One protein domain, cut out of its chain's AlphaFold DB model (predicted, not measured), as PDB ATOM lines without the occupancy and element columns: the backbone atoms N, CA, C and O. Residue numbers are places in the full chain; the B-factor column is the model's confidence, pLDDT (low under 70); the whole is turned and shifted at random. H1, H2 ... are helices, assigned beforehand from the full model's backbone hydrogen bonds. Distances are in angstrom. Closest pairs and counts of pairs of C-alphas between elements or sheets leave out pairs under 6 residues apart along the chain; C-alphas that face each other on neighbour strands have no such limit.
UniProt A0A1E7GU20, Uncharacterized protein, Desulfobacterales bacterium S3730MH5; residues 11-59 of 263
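What this domain is: This is residues 11 to 59 of the 263 residues of an uncharacterized protein of Desulfobacterales bacterium S3730MH5 (UniProt A0A1E7GU20). Two short helices, H2 and H4, lie side by side and run opposite ways; H3 lies across one end of this pair, and the single turn H1 sits to one side of it, so that the centres of H1, H2 and H4 make a triangle. The first residues, 11 to 20, loop round at one end of the longest axis, and residues 56 to 59 trail off at the other. The printed part has 49 residues with four named helices, in the order H1, H2, H3, H4, and no named strand; its class is all helix. It is compact, with a radius of gyration of the C-alphas of 9.9 A, and its C-alphas span 30 by 22 by 16 A.

Where its parts are: Start at Val 11, whose C-alpha is at (17.924, -14.349, -50.248), and go through residues 11 to 20, which hold no named element. Find C-alpha 21 at (20.104, -14.446, -44.853); here H1 begins, residues 21 to 24. H2 follows as residues 28 to 35 and is 10.6 A long from first to last C-alpha. Next comes H3, residues 38 to 43, 8.8 A long. H4, residues 45 to 55, is the longest helix, 15.5 A; look for its last C-alpha, 55, at (24.050, -25.393, -38.655).

How they stand to each other: Look first at H2 and H4, which touch; their closest C-alphas are those of Thr 35 and Tyr 48, 6.6 A apart. They run opposite ways at a steep tilt of 37 degrees, only just past shallow. H3 is close to H4 but not clearly touching it, with the C-alphas of Gln 41 and Tyr 48 closest at 5.8 A; these two run opposite ways at a steep tilt of 59 degrees. H3 is also close to H2 but not clearly touching, with the C-alphas of Leu 34 and Phe 40 closest at 6.6 A, and their lines are about perpendicular at 80 degrees. H1 is close to H2 but not clearly touching, at Leu 24 and Ala 31, whose C-alphas are 6.5 A apart. It is likewise close to H4 but not clearly touching, with the C-alphas of Ile 21 and Met 47 closest at 7.8 A. H1 and H3 are apart. In H2, H3 and H4 every O i to N i+4 pair is within hydrogen-bond range; H1 is too short for such a pair.

The domain as a whole: The two C-alphas farthest apart are those of Gly 18 and Pro 59, at 30.0 A. The printed part has no cut, and the links from H1 to H2, H2 to H3 and H3 to H4 are tight. In the B-factor column you find a mean pLDDT of 79.7 over the printed part; the model's confidence is under 70 at residue 53 and residues 55 to 59.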
ATOM      1  N   VAL A  11      18.363 -13.075 -49.662       90.25
ATOM      2  CA  VAL A  11      17.924 -14.349 -50.248       90.25
ATOM      3  C   VAL A  11      17.102 -14.081 -51.521       90.25
ATOM      4  O   VAL A  11      16.071 -13.414 -51.436       90.25
ATOM      5  N   PRO A  12      17.479 -14.583 -52.714       90.88
ATOM      6  CA  PRO A  12      16.783 -14.249 -53.962       90.88
ATOM      7  C   PRO A  12      15.659 -15.232 -54.342       90.88
ATOM      8  O   PRO A  12      14.972 -15.026 -55.347       90.88
ATOM      9  N   PHE A  13      15.431 -16.285 -53.554       90.00
ATOM     10  CA  PHE A  13      14.499 -17.376 -53.867       90.00
ATOM     11  C   PHE A  13      13.656 -17.810 -52.655       90.00
ATOM     12  O   PHE A  13      13.935 -17.461 -51.509       90.00
ATOM     13  N   GLY A  14      12.628 -18.621 -52.920       88.00
ATOM     14  CA  GLY A  14      11.917 -19.393 -51.899       88.00
ATOM     15  C   GLY A  14      11.190 -18.577 -50.820       88.00
ATOM     16  O   GLY A  14      10.839 -17.412 -51.010       88.00
ATOM     17  N   LYS A  15      10.965 -19.221 -49.665       88.81
ATOM     18  CA  LYS A  15      10.185 -18.720 -48.512       88.81
ATOM     19  C   LYS A  15      10.742 -17.416 -47.918       88.81
ATOM     20  O   LYS A  15       9.988 -16.617 -47.362       88.81
ATOM     21  N   TYR A  16      12.051 -17.199 -48.044       92.50
ATOM     22  CA  TYR A  16      12.765 -16.042 -47.495       92.50
ATOM     23  C   TYR A  16      13.167 -15.014 -48.559       92.50
ATOM     24  O   TYR A  16      13.950 -14.118 -48.259       92.50
ATOM     25  N   LYS A  17      12.617 -15.095 -49.778       93.12
ATOM     26  CA  LYS A  17      12.948 -14.170 -50.866       93.12
ATOM     27  C   LYS A  17      12.822 -12.700 -50.439       93.12
ATOM     28  O   LYS A  17      11.802 -12.291 -49.887       93.12
ATOM     29  N   GLY A  18      13.855 -11.910 -50.723       88.56
ATOM     30  CA  GLY A  18      13.946 -10.488 -50.391       88.56
ATOM     31  C   GLY A  18      14.292 -10.197 -48.929       88.56
ATOM     32  O   GLY A  18      14.378  -9.029 -48.557       88.56
ATOM     33  N   LYS A  19      14.491 -11.224 -48.092       90.56
ATOM     34  CA  LYS A  19      14.890 -11.068 -46.688       90.56
ATOM     35  C   LYS A  19      16.401 -11.286 -46.518       90.56
ATOM     36  O   LYS A  19      16.997 -12.003 -47.324       90.56
ATOM     37  N   PRO A  20      17.009 -10.716 -45.462       90.19
ATOM     38  CA  PRO A  20      18.387 -11.020 -45.086       90.19
ATOM     39  C   PRO A  20      18.575 -12.504 -44.755       90.19
ATOM     40  O   PRO A  20      17.664 -13.144 -44.213       90.19
ATOM     41  N   ILE A  21      19.757 -13.036 -45.061       86.25
ATOM     42  CA  ILE A  21      20.104 -14.446 -44.853       86.25
ATOM     43  C   ILE A  21      19.977 -14.876 -43.388       86.25
ATOM     44  O   ILE A  21      19.591 -16.010 -43.128       86.25
ATOM     45  N   GLU A  22      20.148 -13.974 -42.421       85.69
ATOM     46  CA  GLU A  22      19.967 -14.260 -40.993       85.69
ATOM     47  C   GLU A  22      18.567 -14.776 -40.667       85.69
ATOM     48  O   GLU A  22      18.402 -15.592 -39.767       85.69
ATOM     49  N   ARG A  23      17.541 -14.326 -41.401       86.75
ATOM     50  CA  ARG A  23      16.169 -14.811 -41.195       86.75
ATOM     51  C   ARG A  23      15.996 -16.254 -41.657       86.75
ATOM     52  O   ARG A  23      15.182 -16.965 -41.079       86.75
ATOM     53  N   LEU A  24      16.745 -16.665 -42.678       88.62
ATOM     54  CA  LEU A  24      16.821 -18.054 -43.124       88.62
ATOM     55  C   LEU A  24      17.638 -18.885 -42.122       88.62
ATOM     56  O   LEU A  24      17.237 -19.989 -41.773       88.62
ATOM     57  N   LEU A  25      18.721 -18.321 -41.580       84.31
ATOM     58  CA  LEU A  25      19.550 -18.923 -40.526       84.31
ATOM     59  C   LEU A  25      18.880 -19.026 -39.141       84.31
ATOM     60  O   LEU A  25      19.515 -19.471 -38.193       84.31
ATOM     61  N   GLN A  26      17.617 -18.628 -39.012       84.31
ATOM     62  CA  GLN A  26      16.792 -18.885 -37.827       84.31
ATOM     63  C   GLN A  26      15.806 -20.049 -38.034       84.31
ATOM     64  O   GLN A  26      15.150 -20.463 -37.084       84.31
ATOM     65  N   ASP A  27      15.654 -20.544 -39.267       86.81
ATOM     66  CA  ASP A  27      14.778 -21.667 -39.617       86.81
ATOM     67  C   ASP A  27      15.630 -22.866 -40.039       86.81
ATOM     68  O   ASP A  27      15.932 -23.065 -41.219       86.81
ATOM     69  N   GLU A  28      16.039 -23.657 -39.045       79.88
ATOM     70  CA  GLU A  28      16.965 -24.779 -39.238       79.88
ATOM     71  C   GLU A  28      16.383 -25.834 -40.183       79.88
ATOM     72  O   GLU A  28      17.073 -26.350 -41.062       79.88
ATOM     73  N   SER A  29      15.080 -26.109 -40.052       79.19
ATOM     74  CA  SER A  29      14.360 -27.068 -40.896       79.19
ATOM     75  C   SER A  29      14.408 -26.661 -42.370       79.19
ATOM     76  O   SER A  29      14.651 -27.493 -43.245       79.19
ATOM     77  N   TYR A  30      14.200 -25.374 -42.659       83.56
ATOM     78  CA  TYR A  30      14.242 -24.862 -44.025       83.56
ATOM     79  C   TYR A  30      15.670 -24.776 -44.577       83.56
ATOM     80  O   TYR A  30      15.895 -25.093 -45.746       83.56
ATOM     81  N   ALA A  31      16.638 -24.393 -43.741       85.69
ATOM     82  CA  ALA A  31      18.047 -24.342 -44.114       85.69
ATOM     83  C   ALA A  31      18.600 -25.737 -44.462       85.69
ATOM     84  O   ALA A  31      19.244 -25.898 -45.497       85.69
ATOM     85  N   LYS A  32      18.260 -26.755 -43.661       79.50
ATOM     86  CA  LYS A  32      18.620 -28.160 -43.910       79.50
ATOM     87  C   LYS A  32      17.931 -28.737 -45.149       79.50
ATOM     88  O   LYS A  32      18.528 -29.506 -45.892       79.50
ATOM     89  N   TRP A  33      16.675 -28.362 -45.401       86.00
ATOM     90  CA  TRP A  33      15.987 -28.760 -46.632       86.00
ATOM     91  C   TRP A  33      16.664 -28.171 -47.880       86.00
ATOM     92  O   TRP A  33      16.788 -28.863 -48.891       86.00
ATOM     93  N   LEU A  34      17.134 -26.919 -47.799       85.56
ATOM     94  CA  LEU A  34      17.833 -26.229 -48.887       85.56
ATOM     95  C   LEU A  34      19.190 -26.851 -49.221       85.56
ATOM     96  O   LEU A  34      19.497 -26.992 -50.403       85.56
ATOM     97  N   THR A  35      19.994 -27.233 -48.222       80.56
ATOM     98  CA  THR A  35      21.317 -27.842 -48.461       80.56
ATOM     99  C   THR A  35      21.238 -29.203 -49.150       80.56
ATOM    100  O   THR A  35      22.207 -29.601 -49.787       80.56
ATOM    101  N   GLY A  36      20.087 -29.881 -49.096       74.38
ATOM    102  CA  GLY A  36      19.828 -31.116 -49.842       74.38
ATOM    103  C   GLY A  36      19.382 -30.918 -51.297       74.38
ATOM    104  O   GLY A  36      18.966 -31.886 -51.927       74.38
ATOM    105  N   GLN A  37      19.385 -29.688 -51.826       80.81
ATOM    106  CA  GLN A  37      18.968 -29.397 -53.200       80.81
ATOM    107  C   GLN A  37      20.172 -29.086 -54.101       80.81
ATOM    108  O   GLN A  37      20.833 -28.060 -53.923       80.81
ATOM    109  N   ASP A  38      20.379 -29.884 -55.152       73.56
ATOM    110  CA  ASP A  38      21.510 -29.726 -56.085       73.56
ATOM    111  C   ASP A  38      21.585 -28.326 -56.717       73.56
ATOM    112  O   ASP A  38      22.653 -27.722 -56.840       73.56
ATOM    113  N   TRP A  39      20.433 -27.756 -57.090       86.44
ATOM    114  CA  TRP A  39      20.377 -26.431 -57.715       86.44
ATOM    115  C   TRP A  39      20.822 -25.312 -56.771       86.44
ATOM    116  O   TRP A  39      21.275 -24.265 -57.240       86.44
ATOM    117  N   PHE A  40      20.654 -25.498 -55.459       85.69
ATOM    118  CA  PHE A  40      20.972 -24.486 -54.463       85.69
ATOM    119  C   PHE A  40      22.483 -24.399 -54.252       85.69
ATOM    120  O   PHE A  40      23.033 -23.299 -54.325       85.69
ATOM    121  N   GLN A  41      23.155 -25.546 -54.112       77.62
ATOM    122  CA  GLN A  41      24.616 -25.628 -54.058       77.62
ATOM    123  C   GLN A  41      25.242 -25.002 -55.315       77.62
ATOM    124  O   GLN A  41      26.059 -24.093 -55.220       77.62
ATOM    125  N   GLN A  42      24.771 -25.395 -56.503       76.19
ATOM    126  CA  GLN A  42      25.348 -24.939 -57.771       76.19
ATOM    127  C   GLN A  42      25.174 -23.437 -58.040       76.19
ATOM    128  O   GLN A  42      26.045 -22.816 -58.647       76.19
ATOM    129  N   LYS A  43      24.040 -22.843 -57.642       81.44
ATOM    130  CA  LYS A  43      23.712 -21.444 -57.982       81.44
ATOM    131  C   LYS A  43      24.003 -20.445 -56.869       81.44
ATOM    132  O   LYS A  43      24.144 -19.260 -57.156       81.44
ATOM    133  N   PHE A  44      24.065 -20.892 -55.617       85.12
ATOM    134  CA  PHE A  44      24.140 -20.016 -54.446       85.12
ATOM    135  C   PHE A  44      25.227 -20.475 -53.465       85.12
ATOM    136  O   PHE A  44      25.013 -20.484 -52.254       85.12
ATOM    137  N   GLN A  45      26.412 -20.803 -53.993       77.38
ATOM    138  CA  GLN A  45      27.561 -21.329 -53.245       77.38
ATOM    139  C   GLN A  45      27.886 -20.520 -51.976       77.38
ATOM    140  O   GLN A  45      28.051 -21.093 -50.905       77.38
ATOM    141  N   SER A  46      27.899 -19.186 -52.058       77.88
ATOM    142  CA  SER A  46      28.195 -18.319 -50.906       77.88
ATOM    143  C   SER A  46      27.174 -18.465 -49.770       77.88
ATOM    144  O   SER A  46      27.537 -18.410 -48.599       77.88
ATOM    145  N   MET A  47      25.894 -18.672 -50.105       83.62
ATOM    146  CA  MET A  47      24.838 -18.922 -49.116       83.62
ATOM    147  C   MET A  47      24.911 -20.347 -48.571       83.62
ATOM    148  O   MET A  47      24.692 -20.551 -47.380       83.62
ATOM    149  N   TYR A  48      25.235 -21.314 -49.431       80.69
ATOM    150  CA  TYR A  48      25.422 -22.711 -49.054       80.69
ATOM    151  C   TYR A  48      26.521 -22.854 -47.993       80.69
ATOM    152  O   TYR A  48      26.256 -23.371 -46.911       80.69
ATOM    153  N   THR A  49      27.712 -22.298 -48.242       76.94
ATOM    154  CA  THR A  49      28.830 -22.303 -47.282       76.94
ATOM    155  C   THR A  49      28.435 -21.677 -45.944       76.94
ATOM    156  O   THR A  49      28.749 -22.213 -44.886       76.94
ATOM    157  N   LEU A  50      27.689 -20.570 -45.978       81.94
ATOM    158  CA  LEU A  50      27.266 -19.863 -44.774       81.94
ATOM    159  C   LEU A  50      26.249 -20.667 -43.946       81.94
ATOM    160  O   LEU A  50      26.328 -20.676 -42.720       81.94
ATOM    161  N   ILE A  51      25.329 -21.381 -44.602       80.00
ATOM    162  CA  ILE A  51      24.374 -22.285 -43.944       80.00
ATOM    163  C   ILE A  51      25.095 -23.490 -43.327       80.00
ATOM    164  O   ILE A  51      24.826 -23.824 -42.174       80.00
ATOM    165  N   ILE A  52      26.030 -24.107 -44.058       71.88
ATOM    166  CA  ILE A  52      26.822 -25.240 -43.557       71.88
ATOM    167  C   ILE A  52      27.605 -24.834 -42.303       71.88
ATOM    168  O   ILE A  52      27.492 -25.503 -41.279       71.88
ATOM    169  N   HIS A  53      28.299 -23.692 -42.331       69.88
ATOM    170  CA  HIS A  53      29.049 -23.194 -41.172       69.88
ATOM    171  C   HIS A  53      28.176 -22.886 -39.945       69.88
ATOM    172  O   HIS A  53      28.678 -22.933 -38.827       69.88
ATOM    173  N   ASN A  54      26.897 -22.541 -40.135       71.25
ATOM    174  CA  ASN A  54      26.030 -22.094 -39.042       71.25
ATOM    175  C   ASN A  54      25.197 -23.219 -38.402       71.25
ATOM    176  O   ASN A  54      24.768 -23.070 -37.263       71.25
ATOM    177  N   TYR A  55      24.948 -24.323 -39.118       62.62
ATOM    178  CA  TYR A  55      24.050 -25.393 -38.655       62.62
ATOM    179  C   TYR A  55      24.678 -26.782 -38.564       62.62
ATOM    180  O   TYR A  55      24.143 -27.641 -37.867       62.62
ATOM    181  N   HIS A  56      25.793 -27.033 -39.247       53.72
ATOM    182  CA  HIS A  56      26.437 -28.342 -39.220       53.72
ATOM    183  C   HIS A  56      27.599 -28.336 -38.220       53.72
ATOM    184  O   HIS A  56      28.768 -28.309 -38.591       53.72
ATOM    185  N   SER A  57      27.251 -28.371 -36.931       45.88
ATOM    186  CA  SER A  57      28.171 -28.748 -35.841       45.88
ATOM    187  C   SER A  57      28.274 -30.272 -35.669       45.88
ATOM    188  O   SER A  57      29.103 -30.744 -34.896       45.88
ATOM    189  N   GLU A  58      27.443 -31.038 -36.384       39.75
ATOM    190  CA  GLU A  58      27.554 -32.491 -36.531       39.75
ATOM    191  C   GLU A  58      27.790 -32.831 -38.013       39.75
ATOM    192  O   GLU A  58      27.110 -32.266 -38.882       39.75
ATOM    193  N   PRO A  59      28.762 -33.708 -38.327       44.59
ATOM    194  CA  PRO A  59      29.118 -34.026 -39.700       44.59
ATOM    195  C   PRO A  59      27.973 -34.810 -40.346       44.59
ATOM    196  O   PRO A  59      27.672 -35.939 -39.977       44.59
TER     197      PRO A  59